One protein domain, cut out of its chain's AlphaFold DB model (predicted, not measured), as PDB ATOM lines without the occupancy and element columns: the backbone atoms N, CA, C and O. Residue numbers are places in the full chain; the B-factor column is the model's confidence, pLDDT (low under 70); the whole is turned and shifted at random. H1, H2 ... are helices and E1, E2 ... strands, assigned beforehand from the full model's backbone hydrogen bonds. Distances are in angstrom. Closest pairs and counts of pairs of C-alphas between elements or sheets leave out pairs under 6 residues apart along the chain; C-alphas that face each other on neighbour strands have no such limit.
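AT A GLANCE: This is residues 94 to 262 of the 427 residues of an uncharacterized protein of Alteromonas lipolytica (UniProt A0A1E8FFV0). A body of crossed helices has a long arm at one end: H7 crosses H4, with H5 and H6 beside H4, and the first part of H3 reaches away to a tip where residues 131 to 136 stand free. The small hairpin E1-E2 lies at the opposite end of the long axis, and H1 and H2 make a corner off to one side. The printed part has 169 residues, mostly helix, in the order H1 H2 H3 H4 H5 E1 E2 H6 H7, with the two strands antiparallel. It is only just compact, close to loose, with a radius of gyration of the C-alphas of 18.5 A and spans of 64 by 45 by 29 A.

IN THESE COORDINATES: H1 is residues 94 to 103, from C-alpha 94 at (-7.741, 38.332, -26.857), and H2 106 to 113. H3, 135 to 161, is 38.6 A long; H4, 164 to 177, 19.8 A. H5 is 186 to 195, E1 202 to 204, E2 207 to 209 and H6 220 to 227. H7, 239 to 260, is 32.2 A long and ends at (-10.210, 26.079, -13.483).

HOW THE PARTS SIT: H6 touches H3 (Leu 160 and Ile 227 closest, C-alphas 6.6 A), H4 (Phe 166 and Ile 223, 6.7 A) and H5 (Leu 193 and Leu 220, 6.0 A). H7 touches H4 at a steep tilt of 52 degrees, opposite ways, the closest C-alphas, Cys 170 and Ile 250, 5.2 A apart. H2 only just touches H7, with 3 pairs of C-alphas within 8 A, Val 112 and Lys 248 closest at 6.9 A. H1 and H7 are near each other. In the hairpin E1-E2, N 209 and O 202 are 2.8 A apart. Every O i to N i+4 pair is within hydrogen-bond range in H1, H2, H3, H4, H6 and H7; in H5, 5 of 6.

THE WHOLE: The C-alphas farthest apart, Gln 134 and Gly 205, are 63.6 A apart. The printed part has no cut. The links H2 to H3 and H6 to H7 are long. Residues 211 to 216 and 236 to 240 have pLDDT under 70.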
ATOM      1  N   LEU A  94      -6.661  37.458 -26.395       77.69
ATOM      2  CA  LEU A  94      -7.741  38.332 -26.857       77.69
ATOM      3  C   LEU A  94      -9.038  37.571 -27.087       77.69
ATOM      4  O   LEU A  94     -10.105  38.043 -26.693       77.69
ATOM      5  N   HIS A  95      -8.945  36.383 -27.675       75.38
ATOM      6  CA  HIS A  95     -10.100  35.529 -27.889       75.38
ATOM      7  C   HIS A  95     -10.754  35.103 -26.572       75.38
ATOM      8  O   HIS A  95     -11.966  35.244 -26.406       75.38
ATOM      9  N   PHE A  96      -9.951  34.664 -25.599       79.69
ATOM     10  CA  PHE A  96     -10.433  34.352 -24.252       79.69
ATOM     11  C   PHE A  96     -11.174  35.539 -23.619       79.69
ATOM     12  O   PHE A  96     -12.239  35.366 -23.027       79.69
ATOM     13  N   CYS A  97     -10.657  36.755 -23.797       79.69
ATOM     14  CA  CYS A  97     -11.279  37.967 -23.268       79.69
ATOM     15  C   CYS A  97     -12.623  38.273 -23.927       79.69
ATOM     16  O   CYS A  97     -13.576  38.575 -23.217       79.69
ATOM     17  N   ARG A  98     -12.738  38.116 -25.251       76.88
ATOM     18  CA  ARG A  98     -14.017  38.268 -25.967       76.88
ATOM     19  C   ARG A  98     -15.073  37.282 -25.447       76.88
ATOM     20  O   ARG A  98     -16.223  37.666 -25.240       76.88
ATOM     21  N   ILE A  99     -14.689  36.027 -25.186       77.19
ATOM     22  CA  ILE A  99     -15.587  35.019 -24.586       77.19
ATOM     23  C   ILE A  99     -16.015  35.449 -23.183       77.19
ATOM     24  O   ILE A  99     -17.201  35.419 -22.862       77.19
ATOM     25  N   LEU A 100     -15.062  35.868 -22.354       83.88
ATOM     26  CA  LEU A 100     -15.330  36.315 -20.993       83.88
ATOM     27  C   LEU A 100     -16.269  37.533 -20.961       83.88
ATOM     28  O   LEU A 100     -17.218  37.562 -20.177       83.88
ATOM     29  N   GLU A 101     -16.041  38.520 -21.824       81.69
ATOM     30  CA  GLU A 101     -16.911  39.688 -21.974       81.69
ATOM     31  C   GLU A 101     -18.332  39.276 -22.349       81.69
ATOM     32  O   GLU A 101     -19.274  39.703 -21.681       81.69
ATOM     33  N   LEU A 102     -18.487  38.390 -23.339       80.88
ATOM     34  CA  LEU A 102     -19.787  37.848 -23.730       80.88
ATOM     35  C   LEU A 102     -20.480  37.141 -22.559       80.88
ATOM     36  O   LEU A 102     -21.659  37.385 -22.297       80.88
ATOM     37  N   PHE A 103     -19.746  36.298 -21.831       84.38
ATOM     38  CA  PHE A 103     -20.275  35.514 -20.713       84.38
ATOM     39  C   PHE A 103     -20.703  36.389 -19.530       84.38
ATOM     40  O   PHE A 103     -21.592  36.012 -18.768       84.38
ATOM     41  N   ASN A 104     -20.107  37.576 -19.406       86.62
ATOM     42  CA  ASN A 104     -20.451  38.582 -18.409       86.62
ATOM     43  C   ASN A 104     -21.677  39.442 -18.791       86.62
ATOM     44  O   ASN A 104     -22.082  40.286 -17.982       86.62
ATOM     45  N   THR A 105     -22.259  39.277 -19.989       85.12
ATOM     46  CA  THR A 105     -23.439  40.047 -20.425       85.12
ATOM     47  C   THR A 105     -24.752  39.457 -19.910       85.12
ATOM     48  O   THR A 105     -24.974  38.247 -19.960       85.12
ATOM     49  N   ASP A 106     -25.678  40.326 -19.489       87.38
ATOM     50  CA  ASP A 106     -27.024  39.905 -19.074       87.38
ATOM     51  C   ASP A 106     -27.794  39.248 -20.225       87.38
ATOM     52  O   ASP A 106     -28.480  38.252 -20.018       87.38
ATOM     53  N   THR A 107     -27.615  39.738 -21.457       84.75
ATOM     54  CA  THR A 107     -28.238  39.158 -22.654       84.75
ATOM     55  C   THR A 107     -27.831  37.705 -22.861       84.75
ATOM     56  O   THR A 107     -28.684  36.871 -23.164       84.75
ATOM     57  N   PHE A 108     -26.549  37.375 -22.692       83.38
ATOM     58  CA  PHE A 108     -26.103  35.991 -22.785       83.38
ATOM     59  C   PHE A 108     -26.687  35.141 -21.658       83.38
ATOM     60  O   PHE A 108     -27.228  34.065 -21.920       83.38
ATOM     61  N   ILE A 109     -26.629  35.643 -20.422       88.94
ATOM     62  CA  ILE A 109     -27.174  34.946 -19.256       88.94
ATOM     63  C   ILE A 109     -28.654  34.622 -19.485       88.94
ATOM     64  O   ILE A 109     -29.051  33.463 -19.385       88.94
ATOM     65  N   ASP A 110     -29.459  35.606 -19.877       87.88
ATOM     66  CA  ASP A 110     -30.894  35.434 -20.100       87.88
ATOM     67  C   ASP A 110     -31.191  34.453 -21.249       87.88
ATOM     68  O   ASP A 110     -32.117  33.647 -21.143       87.88
ATOM     69  N   ARG A 111     -30.367  34.438 -22.311       84.56
ATOM     70  CA  ARG A 111     -30.459  33.455 -23.412       84.56
ATOM     71  C   ARG A 111     -30.141  32.024 -22.982       84.56
ATOM     72  O   ARG A 111     -30.658  31.087 -23.582       84.56
ATOM     73  N   VAL A 112     -29.269  31.823 -21.998       88.25
ATOM     74  CA  VAL A 112     -29.010  30.486 -21.438       88.25
ATOM     75  C   VAL A 112     -30.166  30.089 -20.526       88.25
ATOM     76  O   VAL A 112     -30.713  28.997 -20.665       88.25
ATOM     77  N   LEU A 113     -30.591  30.996 -19.643       91.69
ATOM     78  CA  LEU A 113     -31.667  30.760 -18.678       91.69
ATOM     79  C   LEU A 113     -33.041  30.538 -19.325       91.69
ATOM     80  O   LEU A 113     -33.910  29.920 -18.704       91.69
ATOM     81  N   SER A 114     -33.259  31.013 -20.554       89.12
ATOM     82  CA  SER A 114     -34.478  30.727 -21.317       89.12
ATOM     83  C   SER A 114     -34.594  29.253 -21.728       89.12
ATOM     84  O   SER A 114     -35.709  28.764 -21.885       89.12
ATOM     85  N   ASN A 115     -33.473  28.526 -21.815       90.06
ATOM     86  CA  ASN A 115     -33.442  27.079 -22.067       90.06
ATOM     87  C   ASN A 115     -33.519  26.254 -20.775       90.06
ATOM     88  O   ASN A 115     -33.374  25.036 -20.806       90.06
ATOM     89  N   ILE A 116     -33.716  26.900 -19.627       92.56
ATOM     90  CA  ILE A 116     -33.795  26.251 -18.323       92.56
ATOM     91  C   ILE A 116     -35.197  26.434 -17.768       92.56
ATOM     92  O   ILE A 116     -35.711  27.552 -17.719       92.56
ATOM     93  N   TYR A 117     -35.784  25.359 -17.266       91.56
ATOM     94  CA  TYR A 117     -37.011  25.407 -16.492       91.56
ATOM     95  C   TYR A 117     -36.791  24.830 -15.097       91.56
ATOM     96  O   TYR A 117     -36.035  23.880 -14.893       91.56
ATOM     97  N   VAL A 118     -37.498  25.422 -14.143       91.75
ATOM     98  CA  VAL A 118     -37.574  24.988 -12.752       91.75
ATOM     99  C   VAL A 118     -39.037  24.984 -12.328       91.75
ATOM    100  O   VAL A 118     -39.808  25.839 -12.762       91.75
ATOM    101  N   ASN A 119     -39.423  24.045 -11.470       90.12
ATOM    102  CA  ASN A 119     -40.750  24.058 -10.867       90.12
ATOM    103  C   ASN A 119     -40.879  25.240  -9.891       90.12
ATOM    104  O   ASN A 119     -40.420  25.167  -8.752       90.12
ATOM    105  N   GLU A 120     -41.533  26.312 -10.335       88.38
ATOM    106  CA  GLU A 120     -41.640  27.582  -9.604       88.38
ATOM    107  C   GLU A 120     -42.293  27.429  -8.225       88.38
ATOM    108  O   GLU A 120     -41.874  28.071  -7.265       88.38
ATOM    109  N   LYS A 121     -43.251  26.502  -8.087       85.25
ATOM    110  CA  LYS A 121     -43.946  26.236  -6.815       85.25
ATOM    111  C   LYS A 121     -43.027  25.663  -5.735       85.25
ATOM    112  O   LYS A 121     -43.363  25.720  -4.557       85.25
ATOM    113  N   GLY A 122     -41.896  25.080  -6.133       83.50
ATOM    114  CA  GLY A 122     -40.872  24.580  -5.219       83.50
ATOM    115  C   GLY A 122     -39.885  25.651  -4.751       83.50
ATOM    116  O   GLY A 122     -39.074  25.369  -3.871       83.50
ATOM    117  N   ILE A 123     -39.930  26.863  -5.318       89.38
ATOM    118  CA  ILE A 123     -38.965  27.922  -5.018       89.38
ATOM    119  C   ILE A 123     -39.366  28.629  -3.712       89.38
ATOM    120  O   ILE A 123     -40.489  29.132  -3.607       89.38
ATOM    121  N   PRO A 124     -38.462  28.725  -2.718       87.44
ATOM    122  CA  PRO A 124     -38.723  29.482  -1.501       87.44
ATOM    123  C   PRO A 124     -39.146  30.926  -1.803       87.44
ATOM    124  O   PRO A 124     -38.561  31.589  -2.654       87.44
ATOM    125  N   GLU A 125     -40.154  31.415  -1.078       88.12
ATOM    126  CA  GLU A 125     -40.736  32.762  -1.216       88.12
ATOM    127  C   GLU A 125     -41.480  33.072  -2.523       88.12
ATOM    128  O   GLU A 125     -41.968  34.198  -2.675       88.12
ATOM    129  N   PHE A 126     -41.612  32.110  -3.438       89.38
ATOM    130  CA  PHE A 126     -42.459  32.277  -4.612       89.38
ATOM    131  C   PHE A 126     -43.928  32.438  -4.198       89.38
ATOM    132  O   PHE A 126     -44.431  31.705  -3.341       89.38
ATOM    133  N   LYS A 127     -44.626  33.404  -4.802       87.06
ATOM    134  CA  LYS A 127     -46.051  33.663  -4.549       87.06
ATOM    135  C   LYS A 127     -46.827  33.643  -5.855       87.06
ATOM    136  O   LYS A 127     -46.495  34.401  -6.758       87.06
ATOM    137  N   GLU A 128     -47.870  32.830  -5.957       83.25
ATOM    138  CA  GLU A 128     -48.770  32.901  -7.111       83.25
ATOM    139  C   GLU A 128     -49.499  34.251  -7.119       83.25
ATOM    140  O   GLU A 128     -49.960  34.723  -6.078       83.25
ATOM    141  N   THR A 129     -49.575  34.891  -8.286       77.94
ATOM    142  CA  THR A 129     -50.358  36.115  -8.459       77.94
ATOM    143  C   THR A 129     -51.845  35.791  -8.397       77.94
ATOM    144  O   THR A 129     -52.314  34.805  -8.969       77.94
ATOM    145  N   SER A 130     -52.603  36.629  -7.692       74.31
ATOM    146  CA  SER A 130     -54.042  36.443  -7.514       74.31
ATOM    147  C   SER A 130     -54.816  37.334  -8.477       74.31
ATOM    148  O   SER A 130     -54.563  38.535  -8.574       74.31
ATOM    149  N   LEU A 131     -55.841  36.773  -9.126       71.31
ATOM    150  CA  LEU A 131     -56.791  37.534  -9.952       71.31
ATOM    151  C   LEU A 131     -57.578  38.587  -9.145       71.31
ATOM    152  O   LEU A 131     -58.198  39.465  -9.736       71.31
ATOM    153  N   PHE A 132     -57.557  38.498  -7.812       71.75
ATOM    154  CA  PHE A 132     -58.304  39.370  -6.905       71.75
ATOM    155  C   PHE A 132     -57.455  40.488  -6.275       71.75
ATOM    156  O   PHE A 132     -57.992  41.321  -5.545       71.75
ATOM    157  N   GLU A 133     -56.144  40.520  -6.523       72.81
ATOM    158  CA  GLU A 133     -55.251  41.560  -6.000       72.81
ATOM    159  C   GLU A 133     -55.186  42.792  -6.915       72.81
ATOM    160  O   GLU A 133     -55.400  42.726  -8.127       72.81
ATOM    161  N   GLN A 134     -54.866  43.949  -6.326       75.06
ATOM    162  CA  GLN A 134     -54.676  45.188  -7.081       75.06
ATOM    163  C   GLN A 134     -53.530  45.039  -8.091       75.06
ATOM    164  O   GLN A 134     -52.493  44.444  -7.792       75.06
ATOM    165  N   ALA A 135     -53.691  45.638  -9.275       76.94
ATOM    166  CA  ALA A 135     -52.743  45.509 -10.384       76.94
ATOM    167  C   ALA A 135     -51.292  45.872 -10.008       76.94
ATOM    168  O   ALA A 135     -50.357  45.239 -10.492       76.94
ATOM    169  N   ASP A 136     -51.089  46.850  -9.123       78.12
ATOM    170  CA  ASP A 136     -49.749  47.271  -8.694       78.12
ATOM    171  C   ASP A 136     -49.098  46.288  -7.707       78.12
ATOM    172  O   ASP A 136     -47.884  46.071  -7.761       78.12
ATOM    173  N   ILE A 137     -49.899  45.625  -6.865       78.62
ATOM    174  CA  ILE A 137     -49.432  44.553  -5.972       78.62
ATOM    175  C   ILE A 137     -49.002  43.349  -6.814       78.62
ATOM    176  O   ILE A 137     -47.887  42.850  -6.647       78.62
ATOM    177  N   ASN A 138     -49.830  42.964  -7.788       83.50
ATOM    178  CA  ASN A 138     -49.522  41.885  -8.723       83.50
ATOM    179  C   ASN A 138     -48.234  42.163  -9.514       83.50
ATOM    180  O   ASN A 138     -47.360  41.302  -9.568       83.50
ATOM    181  N   LYS A 139     -48.033  43.382 -10.035       85.19
ATOM    182  CA  LYS A 139     -46.776  43.757 -10.713       85.19
ATOM    183  C   LYS A 139     -45.550  43.630  -9.805       85.19
ATOM    184  O   LYS A 139     -44.506  43.157 -10.253       85.19
ATOM    185  N   SER A 140     -45.659  44.050  -8.543       86.44
ATOM    186  CA  SER A 140     -44.570  43.931  -7.563       86.44
ATOM    187  C   SER A 140     -44.227  42.463  -7.273       86.44
ATOM    188  O   SER A 140     -43.054  42.078  -7.283       86.44
ATOM    189  N   ILE A 141     -45.248  41.614  -7.107       86.31
ATOM    190  CA  ILE A 141     -45.088  40.166  -6.924       86.31
ATOM    191  C   ILE A 141     -44.448  39.528  -8.161       86.31
ATOM    192  O   ILE A 141     -43.487  38.774  -8.021       86.31
ATOM    193  N   GLU A 142     -44.891  39.872  -9.372       88.31
ATOM    194  CA  GLU A 142     -44.301  39.367 -10.617       88.31
ATOM    195  C   GLU A 142     -42.824  39.738 -10.756       88.31
ATOM    196  O   GLU A 142     -42.011  38.902 -11.151       88.31
ATOM    197  N   GLN A 143     -42.452  40.978 -10.429       89.69
ATOM    198  CA  GLN A 143     -41.053  41.408 -10.459       89.69
ATOM    199  C   GLN A 143     -40.210  40.631  -9.444       89.69
ATOM    200  O   GLN A 143     -39.120  40.160  -9.788       89.69
ATOM    201  N   LYS A 144     -40.724  40.440  -8.220       91.88
ATOM    202  CA  LYS A 144     -40.054  39.630  -7.194       91.88
ATOM    203  C   LYS A 144     -39.897  38.178  -7.656       91.88
ATOM    204  O   LYS A 144     -38.791  37.644  -7.595       91.88
ATOM    205  N   ASN A 145     -40.955  37.566  -8.182       92.56
ATOM    206  CA  ASN A 145     -40.932  36.194  -8.688       92.56
ATOM    207  C   ASN A 145     -39.955  36.025  -9.851       92.56
ATOM    208  O   ASN A 145     -39.164  35.088  -9.840       92.56
ATOM    209  N   LYS A 146     -39.941  36.945 -10.825       91.75
ATOM    210  CA  LYS A 146     -38.985  36.912 -11.946       91.75
ATOM    211  C   LYS A 146     -37.541  36.892 -11.452       91.75
ATOM    212  O   LYS A 146     -36.728  36.123 -11.963       91.75
ATOM    213  N   ARG A 147     -37.229  37.702 -10.436       92.88
ATOM    214  CA  ARG A 147     -35.908  37.717  -9.805       92.88
ATOM    215  C   ARG A 147     -35.600  36.396  -9.094       92.88
ATOM    216  O   ARG A 147     -34.540  35.831  -9.346       92.88
ATOM    217  N   LEU A 148     -36.521  35.889  -8.272       94.62
ATOM    218  CA  LEU A 148     -36.359  34.615  -7.555       94.62
ATOM    219  C   LEU A 148     -36.148  33.439  -8.516       94.62
ATOM    220  O   LEU A 148     -35.233  32.644  -8.327       94.62
ATOM    221  N   ILE A 149     -36.941  33.362  -9.587       94.00
ATOM    222  CA  ILE A 149     -36.801  32.339 -10.626       94.00
ATOM    223  C   ILE A 149     -35.431  32.450 -11.298       94.00
ATOM    224  O   ILE A 149     -34.751  31.439 -11.463       94.00
ATOM    225  N   LYS A 150     -34.999  33.664 -11.674       94.81
ATOM    226  CA  LYS A 150     -33.680  33.890 -12.286       94.81
ATOM    227  C   LYS A 150     -32.551  33.416 -11.364       94.81
ATOM    228  O   LYS A 150     -31.693  32.654 -11.806       94.81
ATOM    229  N   GLU A 151     -32.575  33.810 -10.092       95.19
ATOM    230  CA  GLU A 151     -31.582  33.404  -9.088       95.19
ATOM    231  C   GLU A 151     -31.586  31.878  -8.861       95.19
ATOM    232  O   GLU A 151     -30.520  31.256  -8.838       95.19
ATOM    233  N   HIS A 152     -32.766  31.249  -8.786       95.81
ATOM    234  CA  HIS A 152     -32.890  29.796  -8.615       95.81
ATOM    235  C   HIS A 152     -32.373  29.020  -9.831       95.81
ATOM    236  O   HIS A 152     -31.598  28.077  -9.673       95.81
ATOM    237  N   LYS A 153     -32.708  29.449 -11.057       95.69
ATOM    238  CA  LYS A 153     -32.169  28.837 -12.284       95.69
ATOM    239  C   LYS A 153     -30.643  28.939 -12.343       95.69
ATOM    240  O   LYS A 153     -29.989  27.954 -12.675       95.69
ATOM    241  N   ILE A 154     -30.072  30.094 -11.989       96.44
ATOM    242  CA  ILE A 154     -28.612  30.280 -11.915       96.44
ATOM    243  C   ILE A 154     -27.997  29.307 -10.902       96.44
ATOM    244  O   ILE A 154     -26.982  28.674 -11.197       96.44
ATOM    245  N   LYS A 155     -28.607  29.153  -9.722       96.12
ATOM    246  CA  LYS A 155     -28.146  28.209  -8.695       96.12
ATOM    247  C   LYS A 155     -28.159  26.767  -9.210       96.12
ATOM    248  O   LYS A 155     -27.135  26.094  -9.128       96.12
ATOM    249  N   MET A 156     -29.281  26.313  -9.772       96.00
ATOM    250  CA  MET A 156     -29.417  24.957 -10.318       96.00
ATOM    251  C   MET A 156     -28.430  24.692 -11.446       96.00
ATOM    252  O   MET A 156     -27.805  23.636 -11.501       96.00
ATOM    253  N   PHE A 157     -28.227  25.678 -12.315       96.62
ATOM    254  CA  PHE A 157     -27.282  25.540 -13.406       96.62
ATOM    255  C   PHE A 157     -25.830  25.459 -12.921       96.62
ATOM    256  O   PHE A 157     -25.072  24.637 -13.420       96.62
ATOM    257  N   ASN A 158     -25.437  26.219 -11.895       97.06
ATOM    258  CA  ASN A 158     -24.108  26.070 -11.291       97.06
ATOM    259  C   ASN A 158     -23.904  24.696 -10.622       97.06
ATOM    260  O   ASN A 158     -22.806  24.138 -10.703       97.06
ATOM    261  N   LEU A 159     -24.945  24.123 -10.004       96.38
ATOM    262  CA  LEU A 159     -24.899  22.744  -9.497       96.38
ATOM    263  C   LEU A 159     -24.725  21.740 -10.643       96.38
ATOM    264  O   LEU A 159     -23.885  20.847 -10.551       96.38
ATOM    265  N   LEU A 160     -25.444  21.936 -11.752       96.31
ATOM    266  CA  LEU A 160     -25.299  21.121 -12.956       96.31
ATOM    267  C   LEU A 160     -23.878  21.208 -13.543       96.31
ATOM    268  O   LEU A 160     -23.278  20.179 -13.826       96.31
ATOM    269  N   LEU A 161     -23.298  22.409 -13.651       95.25
ATOM    270  CA  LEU A 161     -21.916  22.618 -14.116       95.25
ATOM    271  C   LEU A 161     -20.858  21.962 -13.209       95.25
ATOM    272  O   LEU A 161     -19.731  21.697 -13.642       95.25
ATOM    273  N   SER A 162     -21.208  21.711 -11.947       94.06
ATOM    274  CA  SER A 162     -20.356  21.021 -10.975       94.06
ATOM    275  C   SER A 162     -20.499  19.495 -11.034       94.06
ATOM    276  O   SER A 162     -19.702  18.791 -10.420       94.06
ATOM    277  N   SER A 163     -21.484  18.971 -11.774       94.50
ATOM    278  CA  SER A 163     -21.695  17.533 -11.952       94.50
ATOM    279  C   SER A 163     -20.690  16.944 -12.941       94.50
ATOM    280  O   SER A 163     -20.643  17.338 -14.108       94.50
ATOM    281  N   GLU A 164     -19.925  15.944 -12.501       92.50
ATOM    282  CA  GLU A 164     -19.004  15.192 -13.364       92.50
ATOM    283  C   GLU A 164     -19.750  14.505 -14.518       92.50
ATOM    284  O   GLU A 164     -19.297  14.516 -15.661       92.50
ATOM    285  N   HIS A 165     -20.944  13.967 -14.251       92.19
ATOM    286  CA  HIS A 165     -21.763  13.335 -15.284       92.19
ATOM    287  C   HIS A 165     -22.201  14.324 -16.361       92.19
ATOM    288  O   HIS A 165     -22.232  13.967 -17.537       92.19
ATOM    289  N   PHE A 166     -22.507  15.567 -15.981       93.62
ATOM    290  CA  PHE A 166     -22.848  16.601 -16.953       93.62
ATOM    291  C   PHE A 166     -21.634  17.030 -17.783       93.62
ATOM    292  O   PHE A 166     -21.762  17.226 -18.987       93.62
ATOM    293  N   GLN A 167     -20.449  17.118 -17.173       91.50
ATOM    294  CA  GLN A 167     -19.210  17.402 -17.903       91.50
ATOM    295  C   GLN A 167     -18.908  16.308 -18.937       91.50
ATOM    296  O   GLN A 167     -18.735  16.618 -20.113       91.50
ATOM    297  N   GLN A 168     -18.970  15.033 -18.537       90.31
ATOM    298  CA  GLN A 168     -18.816  13.890 -19.447       90.31
ATOM    299  C   GLN A 168     -19.867  13.897 -20.568       90.31
ATOM    300  O   GLN A 168     -19.563  13.562 -21.715       90.31
ATOM    301  N   TRP A 169     -21.108  14.280 -20.247       92.31
ATOM    302  CA  TRP A 169     -22.167  14.447 -21.240       92.31
ATOM    303  C   TRP A 169     -21.810  15.552 -22.244       92.31
ATOM    304  O   TRP A 169     -21.898  15.312 -23.444       92.31
ATOM    305  N   CYS A 170     -21.337  16.718 -21.790       89.00
ATOM    306  CA  CYS A 170     -20.899  17.802 -22.673       89.00
ATOM    307  C   CYS A 170     -19.724  17.394 -23.571       89.00
ATOM    308  O   CYS A 170     -19.748  17.713 -24.757       89.00
ATOM    309  N   ASP A 171     -18.731  16.687 -23.028       85.00
ATOM    310  CA  ASP A 171     -17.580  16.195 -23.793       85.00
ATOM    311  C   ASP A 171     -18.025  15.229 -24.900       85.00
ATOM    312  O   ASP A 171     -17.658  15.390 -26.060       85.00
ATOM    313  N   SER A 172     -18.896  14.277 -24.560       87.31
ATOM    314  CA  SER A 172     -19.414  13.286 -25.511       87.31
ATOM    315  C   SER A 172     -20.323  13.921 -26.565       87.31
ATOM    316  O   SER A 172     -20.246  13.589 -27.745       87.31
ATOM    317  N   ALA A 173     -21.176  14.865 -26.154       86.88
ATOM    318  CA  ALA A 173     -22.039  15.612 -27.060       86.88
ATOM    319  C   ALA A 173     -21.226  16.466 -28.040       86.88
ATOM    320  O   ALA A 173     -21.596  16.536 -29.209       86.88
ATOM    321  N   ALA A 174     -20.123  17.078 -27.592       82.56
ATOM    322  CA  ALA A 174     -19.222  17.829 -28.462       82.56
ATOM    323  C   ALA A 174     -18.649  16.925 -29.559       82.56
ATOM    324  O   ALA A 174     -18.838  17.216 -30.735       82.56
ATOM    325  N   THR A 175     -18.072  15.779 -29.184       82.06
ATOM    326  CA  THR A 175     -17.510  14.817 -30.146       82.06
ATOM    327  C   THR A 175     -18.550  14.296 -31.140       82.06
ATOM    328  O   THR A 175     -18.250  14.171 -32.322       82.06
ATOM    329  N   LEU A 176     -19.770  13.986 -30.687       83.31
ATOM    330  CA  LEU A 176     -20.825  13.431 -31.545       83.31
ATOM    331  C   LEU A 176     -21.438  14.456 -32.485       83.31
ATOM    332  O   LEU A 176     -21.723  14.140 -33.637       83.31
ATOM    333  N   LEU A 177     -21.675  15.672 -31.990       80.12
ATOM    334  CA  LEU A 177     -22.080  16.753 -32.869       80.12
ATOM    335  C   LEU A 177     -20.970  16.936 -33.913       80.12
ATOM    336  O   LEU A 177     -21.308  17.177 -35.069       80.12
ATOM    337  N   GLY A 178     -19.701  16.793 -33.496       73.62
ATOM    338  CA  GLY A 178     -18.422  16.943 -34.203       73.62
ATOM    339  C   GLY A 178     -18.061  16.109 -35.384       73.62
ATOM    340  O   GLY A 178     -16.887  15.848 -35.638       73.62
ATOM    341  N   ARG A 179     -19.075  15.667 -36.088       73.94
ATOM    342  CA  ARG A 179     -18.920  14.728 -37.162       73.94
ATOM    343  C   ARG A 179     -19.864  15.151 -38.263       73.94
ATOM    344  O   ARG A 179     -21.072  14.932 -38.172       73.94
ATOM    345  N   ASP A 180     -19.294  15.752 -39.298       71.38
ATOM    346  CA  ASP A 180     -19.996  16.065 -40.546       71.38
ATOM    347  C   ASP A 180     -20.535  14.808 -41.253       71.38
ATOM    348  O   ASP A 180     -21.486  14.887 -42.029       71.38
ATOM    349  N   ASP A 181     -19.948  13.641 -40.983       78.62
ATOM    350  CA  ASP A 181     -20.375  12.345 -41.514       78.62
ATOM    351  C   ASP A 181     -21.520  11.697 -40.718       78.62
ATOM    352  O   ASP A 181     -22.118  10.735 -41.192       78.62
ATOM    353  N   ILE A 182     -21.863  12.224 -39.538       81.62
ATOM    354  CA  ILE A 182     -22.991  11.734 -38.740       81.62
ATOM    355  C   ILE A 182     -24.262  12.490 -39.125       81.62
ATOM    356  O   ILE A 182     -24.347  13.718 -39.025       81.62
ATOM    357  N   GLN A 183     -25.310  11.743 -39.480       83.69
ATOM    358  CA  GLN A 183     -26.628  12.319 -39.719       83.69
ATOM    359  C   GLN A 183     -27.242  12.840 -38.408       83.69
ATOM    360  O   GLN A 183     -27.689  12.085 -37.547       83.69
ATOM    361  N   GLN A 184     -27.291  14.164 -38.279       83.50
ATOM    362  CA  GLN A 184     -27.915  14.863 -37.158       83.50
ATOM    363  C   GLN A 184     -29.402  15.074 -37.481       83.50
ATOM    364  O   GLN A 184     -29.776  16.083 -38.064       83.50
ATOM    365  N   ASP A 185     -30.261  14.108 -37.158       84.62
ATOM    366  CA  ASP A 185     -31.718  14.194 -37.330       84.62
ATOM    367  C   ASP A 185     -32.463  14.241 -35.976       84.62
ATOM    368  O   ASP A 185     -31.859  14.310 -34.901       84.62
ATOM    369  N   ASP A 186     -33.800  14.229 -35.992       84.19
ATOM    370  CA  ASP A 186     -34.600  14.233 -34.757       84.19
ATOM    371  C   ASP A 186     -34.331  13.017 -33.862       84.19
ATOM    372  O   ASP A 186     -34.385  13.133 -32.634       84.19
ATOM    373  N   LYS A 187     -34.016  11.860 -34.455       86.50
ATOM    374  CA  LYS A 187     -33.694  10.644 -33.708       86.50
ATOM    375  C   LYS A 187     -32.355  10.800 -32.994       86.50
ATOM    376  O   LYS A 187     -32.285  10.501 -31.804       86.50
ATOM    377  N   PHE A 188     -31.339  11.335 -33.674       87.88
ATOM    378  CA  PHE A 188     -30.050  11.681 -33.076       87.88
ATOM    379  C   PHE A 188     -30.230  12.603 -31.863       87.88
ATOM    380  O   PHE A 188     -29.720  12.306 -30.785       87.88
ATOM    381  N   PHE A 189     -31.005  13.687 -31.996       86.75
ATOM    382  CA  PHE A 189     -31.240  14.602 -30.873       86.75
ATOM    383  C   PHE A 189     -32.085  13.980 -29.759       86.75
ATOM    384  O   PHE A 189     -31.828  14.253 -28.587       86.75
ATOM    385  N   GLY A 190     -33.062  13.130 -30.086       86.44
ATOM    386  CA  GLY A 190     -33.815  12.368 -29.089       86.44
ATOM    387  C   GLY A 190     -32.916  11.429 -28.281       86.44
ATOM    388  O   GLY A 190     -33.002  11.382 -27.053       86.44
ATOM    389  N   ASP A 191     -32.002  10.733 -28.954       87.50
ATOM    390  CA  ASP A 191     -31.020   9.864 -28.313       87.50
ATOM    391  C   ASP A 191     -30.021  10.660 -27.459       87.50
ATOM    392  O   ASP A 191     -29.798  10.301 -26.301       87.50
ATOM    393  N   LEU A 192     -29.519  11.787 -27.975       87.56
ATOM    394  CA  LEU A 192     -28.593  12.691 -27.287       87.56
ATOM    395  C   LEU A 192     -29.178  13.306 -26.006       87.56
ATOM    396  O   LEU A 192     -28.490  13.417 -24.986       87.56
ATOM    397  N   LEU A 193     -30.437  13.747 -26.076       87.88
ATOM    398  CA  LEU A 193     -31.080  14.537 -25.027       87.88
ATOM    399  C   LEU A 193     -31.883  13.700 -24.035       87.88
ATOM    400  O   LEU A 193     -32.033  14.136 -22.900       87.88
ATOM    401  N   MET A 194     -32.428  12.549 -24.440       83.12
ATOM    402  CA  MET A 194     -33.447  11.847 -23.647       83.12
ATOM    403  C   MET A 194     -33.151  10.361 -23.460       83.12
ATOM    404  O   MET A 194     -33.277   9.856 -22.344       83.12
ATOM    405  N   ASN A 195     -32.775   9.654 -24.529       80.31
ATOM    406  CA  ASN A 195     -32.935   8.197 -24.552       80.31
ATOM    407  C   ASN A 195     -31.657   7.403 -24.261       80.31
ATOM    408  O   ASN A 195     -31.760   6.233 -23.883       80.31
ATOM    409  N   LYS A 196     -30.465   7.976 -24.477       83.75
ATOM    410  CA  LYS A 196     -29.200   7.225 -24.440       83.75
ATOM    411  C   LYS A 196     -28.204   7.800 -23.441       83.75
ATOM    412  O   LYS A 196     -28.126   9.004 -23.217       83.75
ATOM    413  N   ASP A 197     -27.405   6.907 -22.863       86.00
ATOM    414  CA  ASP A 197     -26.181   7.286 -22.163       86.00
ATOM    415  C   ASP A 197     -25.088   7.545 -23.205       86.00
ATOM    416  O   ASP A 197     -24.352   6.646 -23.622       86.00
ATOM    417  N   ILE A 198     -25.021   8.791 -23.665       85.38
ATOM    418  CA  ILE A 198     -24.106   9.180 -24.742       85.38
ATOM    419  C   ILE A 198     -22.633   9.114 -24.340       85.38
ATOM    420  O   ILE A 198     -21.767   9.105 -25.207       85.38
ATOM    421  N   ARG A 199     -22.340   9.004 -23.040       81.44
ATOM    422  CA  ARG A 199     -20.970   8.898 -22.516       81.44
ATOM    423  C   ARG A 199     -20.309   7.575 -22.894       81.44
ATOM    424  O   ARG A 199     -19.098   7.430 -22.782       81.44
ATOM    425  N   LYS A 200     -21.115   6.603 -23.329       81.88
ATOM    426  CA  LYS A 200     -20.682   5.289 -23.817       81.88
ATOM    427  C   LYS A 200     -20.840   5.142 -25.334       81.88
ATOM    428  O   LYS A 200     -20.824   4.018 -25.831       81.88
ATOM    429  N   ALA A 201     -21.077   6.233 -26.062       84.06
ATOM    430  CA  ALA A 201     -21.232   6.175 -27.509       84.06
ATOM    431  C   ALA A 201     -19.899   5.796 -28.176       84.06
ATOM    432  O   ALA A 201     -18.854   6.367 -27.867       84.06
ATOM    433  N   VAL A 202     -19.940   4.831 -29.096       81.00
ATOM    434  CA  VAL A 202     -18.796   4.424 -29.920       81.00
ATOM    435  C   VAL A 202     -19.122   4.722 -31.375       81.00
ATOM    436  O   VAL A 202     -20.139   4.266 -31.893       81.00
ATOM    437  N   ILE A 203     -18.248   5.467 -32.043       80.94
ATOM    438  CA  ILE A 203     -18.397   5.808 -33.460       80.94
ATOM    439  C   ILE A 203     -17.719   4.719 -34.299       80.94
ATOM    440  O   ILE A 203     -16.554   4.388 -34.061       80.94
ATOM    441  N   LYS A 204     -18.437   4.152 -35.275       80.25
ATOM    442  CA  LYS A 204     -17.898   3.182 -36.241       80.25
ATOM    443  C   LYS A 204     -18.284   3.605 -37.656       80.25
ATOM    444  O   LYS A 204     -19.374   3.291 -38.115       80.25
ATOM    445  N   GLY A 205     -17.370   4.288 -38.345       79.31
ATOM    446  CA  GLY A 205     -17.690   4.916 -39.629       79.31
ATOM    447  C   GLY A 205     -18.635   6.100 -39.424       79.31
ATOM    448  O   GLY A 205     -18.341   6.957 -38.593       79.31
ATOM    449  N   ASP A 206     -19.746   6.099 -40.153       77.81
ATOM    450  CA  ASP A 206     -20.854   7.062 -40.104       77.81
ATOM    451  C   ASP A 206     -21.956   6.680 -39.090       77.81
ATOM    452  O   ASP A 206     -22.878   7.458 -38.837       77.81
ATOM    453  N   GLU A 207     -21.859   5.506 -38.456       78.88
ATOM    454  CA  GLU A 207     -22.835   5.035 -37.473       78.88
ATOM    455  C   GLU A 207     -22.405   5.286 -36.017       78.88
ATOM    456  O   GLU A 207     -21.260   5.047 -35.609       78.88
ATOM    457  N   ILE A 208     -23.379   5.679 -35.186       81.94
ATOM    458  CA  ILE A 208     -23.231   5.749 -33.728       81.94
ATOM    459  C   ILE A 208     -23.742   4.451 -33.109       81.94
ATOM    460  O   ILE A 208     -24.942   4.164 -33.103       81.94
ATOM    461  N   GLN A 209     -22.838   3.698 -32.492       82.50
ATOM    462  CA  GLN A 209     -23.203   2.609 -31.600       82.50
ATOM    463  C   GLN A 209     -23.339   3.157 -30.184       82.50
ATOM    464  O   GLN A 209     -22.363   3.329 -29.455       82.50
ATOM    465  N   TRP A 210     -24.576   3.443 -29.792       77.94
ATOM    466  CA  TRP A 210     -24.897   3.766 -28.407       77.94
ATOM    467  C   TRP A 210     -24.537   2.568 -27.523       77.94
ATOM    468  O   TRP A 210     -24.975   1.450 -27.801       77.94
ATOM    469  N   GLY A 211     -23.730   2.786 -26.481       64.38
ATOM    470  CA  GLY A 211     -23.324   1.725 -25.564       64.38
ATOM    471  C   GLY A 211     -24.520   0.919 -25.041       64.38
ATOM    472  O   GLY A 211     -25.608   1.464 -24.842       64.38
ATOM    473  N   SER A 212     -24.306  -0.389 -24.849       56.44
ATOM    474  CA  SER A 212     -25.299  -1.331 -24.314       56.44
ATOM    475  C   SER A 212     -26.036  -0.736 -23.115       56.44
ATOM    476  O   SER A 212     -25.410  -0.189 -22.207       56.44
ATOM    477  N   THR A 213     -27.364  -0.869 -23.115       53.22
ATOM    478  CA  THR A 213     -28.234  -0.505 -21.999       53.22
ATOM    479  C   THR A 213     -27.857  -1.334 -20.779       53.22
ATOM    480  O   THR A 213     -28.343  -2.450 -20.604       53.22
ATOM    481  N   ASP A 214     -27.014  -0.785 -19.909       55.16
ATOM    482  CA  ASP A 214     -27.122  -1.125 -18.496       55.16
ATOM    483  C   ASP A 214     -28.578  -0.899 -18.071       55.16
ATOM    484  O   ASP A 214     -29.274  -0.039 -18.618       55.16
ATOM    485  N   SER A 215     -29.050  -1.630 -17.065       56.97
ATOM    486  CA  SER A 215     -30.406  -1.463 -16.526       56.97
ATOM    487  C   SER A 215     -30.692  -0.044 -15.998       56.97
ATOM    488  O   SER A 215     -31.846   0.267 -15.725       56.97
ATOM    489  N   ASN A 216     -29.665   0.808 -15.873       65.00
ATOM    490  CA  ASN A 216     -29.753   2.228 -15.527       65.00
ATOM    491  C   ASN A 216     -28.804   3.072 -16.411       65.00
ATOM    492  O   ASN A 216     -27.667   3.331 -16.005       65.00
ATOM    493  N   PRO A 217     -29.224   3.516 -17.609       74.75
ATOM    494  CA  PRO A 217     -28.447   4.482 -18.387       74.75
ATOM    495  C   PRO A 217     -28.395   5.828 -17.648       74.75
ATOM    496  O   PRO A 217     -29.415   6.264 -17.128       74.75
ATOM    497  N   VAL A 218     -27.257   6.528 -17.621       83.56
ATOM    498  CA  VAL A 218     -27.202   7.897 -17.064       83.56
ATOM    499  C   VAL A 218     -27.515   8.887 -18.181       83.56
ATOM    500  O   VAL A 218     -26.633   9.395 -18.873       83.56
ATOM    501  N   THR A 219     -28.804   9.118 -18.397       88.44
ATOM    502  CA  THR A 219     -29.299  10.063 -19.402       88.44
ATOM    503  C   THR A 219     -29.283  11.495 -18.863       88.44
ATOM    504  O   THR A 219     -29.277  11.714 -17.649       88.44
ATOM    505  N   LEU A 220     -29.328  12.497 -19.748       90.38
ATOM    506  CA  LEU A 220     -29.413  13.902 -19.335       90.38
ATOM    507  C   LEU A 220     -30.597  14.173 -18.375       90.38
ATOM    508  O   LEU A 220     -30.364  14.820 -17.356       90.38
ATOM    509  N   PRO A 221     -31.821  13.640 -18.580       91.12
ATOM    510  CA  PRO A 221     -32.911  13.789 -17.617       91.12
ATOM    511  C   PRO A 221     -32.585  13.235 -16.228       91.12
ATOM    512  O   PRO A 221     -32.981  13.835 -15.234       91.12
ATOM    513  N   LEU A 222     -31.842  12.127 -16.137       90.56
ATOM    514  CA  LEU A 222     -31.419  11.557 -14.854       90.56
ATOM    515  C   LEU A 222     -30.340  12.408 -14.179       90.56
ATOM    516  O   LEU A 222     -30.401  12.612 -12.967       90.56
ATOM    517  N   ILE A 223     -29.410  12.972 -14.954       92.44
ATOM    518  CA  ILE A 223     -28.445  13.960 -14.452       92.44
ATOM    519  C   ILE A 223     -29.198  15.173 -13.887       92.44
ATOM    520  O   ILE A 223     -28.949  15.572 -12.753       92.44
ATOM    521  N   LEU A 224     -30.157  15.729 -14.630       93.38
ATOM    522  CA  LEU A 224     -30.946  16.891 -14.207       93.38
ATOM    523  C   LEU A 224     -31.796  16.590 -12.964       93.38
ATOM    524  O   LEU A 224     -31.791  17.368 -12.013       93.38
ATOM    525  N   ALA A 225     -32.458  15.430 -12.925       91.44
ATOM    526  CA  ALA A 225     -33.256  14.994 -11.782       91.44
ATOM    527  C   ALA A 225     -32.418  14.760 -10.514       91.44
ATOM    528  O   ALA A 225     -32.943  14.906  -9.411       91.44
ATOM    529  N   SER A 226     -31.129  14.423 -10.660       92.25
ATOM    530  CA  SER A 226     -30.198  14.305  -9.530       92.25
ATOM    531  C   SER A 226     -29.826  15.654  -8.903       92.25
ATOM    532  O   SER A 226     -29.426  15.684  -7.742       92.25
ATOM    533  N   ILE A 227     -29.984  16.762  -9.641       93.50
ATOM    534  CA  ILE A 227     -29.778  18.119  -9.120       93.50
ATOM    535  C   ILE A 227     -30.988  18.554  -8.294       93.50
ATOM    536  O   ILE A 227     -30.854  18.867  -7.114       93.50
ATOM    537  N   GLU A 228     -32.172  18.578  -8.910       91.12
ATOM    538  CA  GLU A 228     -33.418  18.945  -8.240       91.12
ATOM    539  C   GLU A 228     -34.625  18.374  -8.996       91.12
ATOM    540  O   GLU A 228     -34.696  18.394 -10.229       91.12
ATOM    541  N   LYS A 229     -35.627  17.887  -8.259       88.00
ATOM    542  CA  LYS A 229     -36.869  17.405  -8.869       88.00
ATOM    543  C   LYS A 229     -37.621  18.569  -9.521       88.00
ATOM    544  O   LYS A 229     -38.024  19.509  -8.845       88.00
ATOM    545  N   GLY A 230     -37.896  18.458 -10.821       85.69
ATOM    546  CA  GLY A 230     -38.576  19.507 -11.590       85.69
ATOM    547  C   GLY A 230     -37.630  20.531 -12.227       85.69
ATOM    548  O   GLY A 230     -38.108  21.520 -12.778       85.69
ATOM    549  N   PHE A 231     -36.317  20.291 -12.180       92.25
ATOM    550  CA  PHE A 231     -35.330  20.986 -12.998       92.25
ATOM    551  C   PHE A 231     -35.189  20.287 -14.353       92.25
ATOM    552  O   PHE A 231     -34.946  19.080 -14.410       92.25
ATOM    553  N   TYR A 232     -35.346  21.030 -15.447       90.81
ATOM    554  CA  TYR A 232     -35.142  20.494 -16.789       90.81
ATOM    555  C   TYR A 232     -34.585  21.524 -17.767       90.81
ATOM    556  O   TYR A 232     -34.745  22.734 -17.601       90.81
ATOM    557  N   LEU A 233     -33.934  21.018 -18.813       88.81
ATOM    558  CA  LEU A 233     -33.503  21.816 -19.952       88.81
ATOM    559  C   LEU A 233     -34.557  21.710 -21.053       88.81
ATOM    560  O   LEU A 233     -35.006  20.618 -21.397       88.81
ATOM    561  N   SER A 234     -34.967  22.856 -21.581       83.81
ATOM    562  CA  SER A 234     -35.921  22.964 -22.675       83.81
ATOM    563  C   SER A 234     -35.179  23.348 -23.941       83.81
ATOM    564  O   SER A 234     -34.570  24.412 -24.016       83.81
ATOM    565  N   PHE A 235     -35.288  22.497 -24.953       80.00
ATOM    566  CA  PHE A 235     -34.751  22.742 -26.278       80.00
ATOM    567  C   PHE A 235     -35.927  22.916 -27.239       80.00
ATOM    568  O   PHE A 235     -36.867  22.124 -27.228       80.00
ATOM    569  N   SER A 236     -35.896  23.975 -28.049       68.88
ATOM    570  CA  SER A 236     -36.900  24.225 -29.091       68.88
ATOM    571  C   SER A 236     -37.099  22.987 -29.984       68.88
ATOM    572  O   SER A 236     -36.167  22.219 -30.209       68.88
ATOM    573  N   ASN A 237     -38.303  22.790 -30.531       62.00
ATOM    574  CA  ASN A 237     -38.548  21.709 -31.495       62.00
ATOM    575  C   ASN A 237     -37.935  21.966 -32.878       62.00
ATOM    576  O   ASN A 237     -37.920  21.072 -33.714       62.00
ATOM    577  N   VAL A 238     -37.402  23.164 -33.114       66.25
ATOM    578  CA  VAL A 238     -36.687  23.506 -34.343       66.25
ATOM    579  C   VAL A 238     -35.243  23.018 -34.237       66.25
ATOM    580  O   VAL A 238     -34.510  23.440 -33.342       66.25
ATOM    581  N   TYR A 239     -34.835  22.168 -35.180       59.72
ATOM    582  CA  TYR A 239     -33.506  21.550 -35.267       59.72
ATOM    583  C   TYR A 239     -32.335  22.513 -34.984       59.72
ATOM    584  O   TYR A 239     -31.544  22.276 -34.068       59.72
ATOM    585  N   GLN A 240     -32.252  23.632 -35.715       61.84
ATOM    586  CA  GLN A 240     -31.172  24.622 -35.567       61.84
ATOM    587  C   GLN A 240     -31.089  25.184 -34.141       61.84
ATOM    588  O   GLN A 240     -29.998  25.324 -33.589       61.84
ATOM    589  N   ASN A 241     -32.237  25.393 -33.497       71.25
ATOM    590  CA  ASN A 241     -32.292  25.934 -32.145       71.25
ATOM    591  C   ASN A 241     -31.831  24.904 -31.096       71.25
ATOM    592  O   ASN A 241     -31.315  25.304 -30.053       71.25
ATOM    593  N   ARG A 242     -31.987  23.590 -31.346       76.88
ATOM    594  CA  ARG A 242     -31.472  22.535 -30.447       76.88
ATOM    595  C   ARG A 242     -29.953  22.509 -30.454       76.88
ATOM    596  O   ARG A 242     -29.343  22.565 -29.387       76.88
ATOM    597  N   LYS A 243     -29.354  22.473 -31.648       77.44
ATOM    598  CA  LYS A 243     -27.897  22.462 -31.825       77.44
ATOM    599  C   LYS A 243     -27.255  23.694 -31.192       77.44
ATOM    600  O   LYS A 243     -26.331  23.561 -30.397       77.44
ATOM    601  N   GLU A 244     -27.797  24.881 -31.454       75.19
ATOM    602  CA  GLU A 244     -27.331  26.119 -30.819       75.19
ATOM    603  C   GLU A 244     -27.445  26.071 -29.282       75.19
ATOM    604  O   GLU A 244     -26.509  26.449 -28.572       75.19
ATOM    605  N   ALA A 245     -28.582  25.622 -28.744       78.44
ATOM    606  CA  ALA A 245     -28.807  25.590 -27.300       78.44
ATOM    607  C   ALA A 245     -27.873  24.602 -26.582       78.44
ATOM    608  O   ALA A 245     -27.264  24.971 -25.579       78.44
ATOM    609  N   ILE A 246     -27.687  23.390 -27.121       83.56
ATOM    610  CA  ILE A 246     -26.688  22.422 -26.626       83.56
ATOM    611  C   ILE A 246     -25.287  23.039 -26.664       83.56
ATOM    612  O   ILE A 246     -24.501  22.899 -25.728       83.56
ATOM    613  N   GLY A 247     -25.025  23.823 -27.704       79.38
ATOM    614  CA  GLY A 247     -23.810  24.597 -27.859       79.38
ATOM    615  C   GLY A 247     -23.435  25.524 -26.754       79.38
ATOM    616  O   GLY A 247     -22.289  25.525 -26.309       79.38
ATOM    617  N   LYS A 248     -24.411  26.288 -26.287       82.12
ATOM    618  CA  LYS A 248     -24.212  27.203 -25.169       82.12
ATOM    619  C   LYS A 248     -23.772  26.427 -23.931       82.12
ATOM    620  O   LYS A 248     -22.823  26.832 -23.271       82.12
ATOM    621  N   PHE A 249     -24.398  25.285 -23.651       87.25
ATOM    622  CA  PHE A 249     -24.044  24.458 -22.498       87.25
ATOM    623  C   PHE A 249     -22.627  23.880 -22.598       87.25
ATOM    624  O   PHE A 249     -21.854  24.015 -21.649       87.25
ATOM    625  N   ILE A 250     -22.252  23.325 -23.756       85.62
ATOM    626  CA  ILE A 250     -20.892  22.818 -24.004       85.62
ATOM    627  C   ILE A 250     -19.861  23.945 -23.868       85.62
ATOM    628  O   ILE A 250     -18.871  23.790 -23.153       85.62
ATOM    629  N   ALA A 251     -20.109  25.099 -24.493       81.25
ATOM    630  CA  ALA A 251     -19.226  26.261 -24.429       81.25
ATOM    631  C   ALA A 251     -19.006  26.738 -22.985       81.25
ATOM    632  O   ALA A 251     -17.878  27.050 -22.604       81.25
ATOM    633  N   ILE A 252     -20.061  26.755 -22.165       87.88
ATOM    634  CA  ILE A 252     -19.970  27.129 -20.749       87.88
ATOM    635  C   ILE A 252     -19.157  26.102 -19.951       87.88
ATOM    636  O   ILE A 252     -18.291  26.499 -19.171       87.88
ATOM    637  N   CYS A 253     -19.376  24.802 -20.169       88.19
ATOM    638  CA  CYS A 253     -18.587  23.743 -19.531       88.19
ATOM    639  C   CYS A 253     -17.099  23.832 -19.895       88.19
ATOM    640  O   CYS A 253     -16.246  23.797 -19.008       88.19
ATOM    641  N   ARG A 254     -16.779  24.024 -21.181       83.81
ATOM    642  CA  ARG A 254     -15.401  24.219 -21.650       83.81
ATOM    643  C   ARG A 254     -14.776  25.467 -21.036       83.81
ATOM    644  O   ARG A 254     -13.669  25.406 -20.514       83.81
ATOM    645  N   PHE A 255     -15.494  26.587 -21.025       85.38
ATOM    646  CA  PHE A 255     -15.004  27.820 -20.414       85.38
ATOM    647  C   PHE A 255     -14.714  27.658 -18.918       85.38
ATOM    648  O   PHE A 255     -13.667  28.097 -18.445       85.38
ATOM    649  N   LYS A 256     -15.595  26.966 -18.185       89.00
ATOM    650  CA  LYS A 256     -15.365  26.605 -16.783       89.00
ATOM    651  C   LYS A 256     -14.064  25.812 -16.620       89.00
ATOM    652  O   LYS A 256     -13.221  26.212 -15.822       89.00
ATOM    653  N   GLN A 257     -13.873  24.751 -17.409       85.44
ATOM    654  CA  GLN A 257     -12.649  23.939 -17.388       85.44
ATOM    655  C   GLN A 257     -11.397  24.785 -17.676       85.44
ATOM    656  O   GLN A 257     -10.383  24.635 -16.999       85.44
ATOM    657  N   LEU A 258     -11.462  25.719 -18.630       83.25
ATOM    658  CA  LEU A 258     -10.341  26.613 -18.948       83.25
ATOM    659  C   LEU A 258      -9.973  27.523 -17.780       83.25
ATOM    660  O   LEU A 258      -8.790  27.638 -17.452       83.25
ATOM    661  N   VAL A 259     -10.967  28.140 -17.139       86.50
ATOM    662  CA  VAL A 259     -10.763  28.983 -15.954       86.50
ATOM    663  C   VAL A 259     -10.137  28.163 -14.822       86.50
ATOM    664  O   VAL A 259      -9.150  28.587 -14.224       86.50
ATOM    665  N   GLU A 260     -10.656  26.961 -14.570       87.19
ATOM    666  CA  GLU A 260     -10.210  26.079 -13.483       87.19
ATOM    667  C   GLU A 260      -8.832  25.447 -13.739       87.19
ATOM    668  O   GLU A 260      -8.065  25.242 -12.798       87.19
ATOM    669  N   SER A 261      -8.468  25.214 -15.006       85.19
ATOM    670  CA  SER A 261      -7.155  24.684 -15.408       85.19
ATOM    671  C   SER A 261      -5.990  25.646 -15.154       85.19
ATOM    672  O   SER A 261      -4.834  25.243 -15.252       85.19
ATOM    673  N   LYS A 262      -6.275  26.924 -14.857       82.31
ATOM    674  CA  LYS A 262      -5.287  28.007 -14.700       82.31
ATOM    675  C   LYS A 262      -4.474  28.324 -15.964       82.31
ATOM    676  O   LYS A 262      -3.511  29.083 -15.880       82.31
TER     677      LYS A 262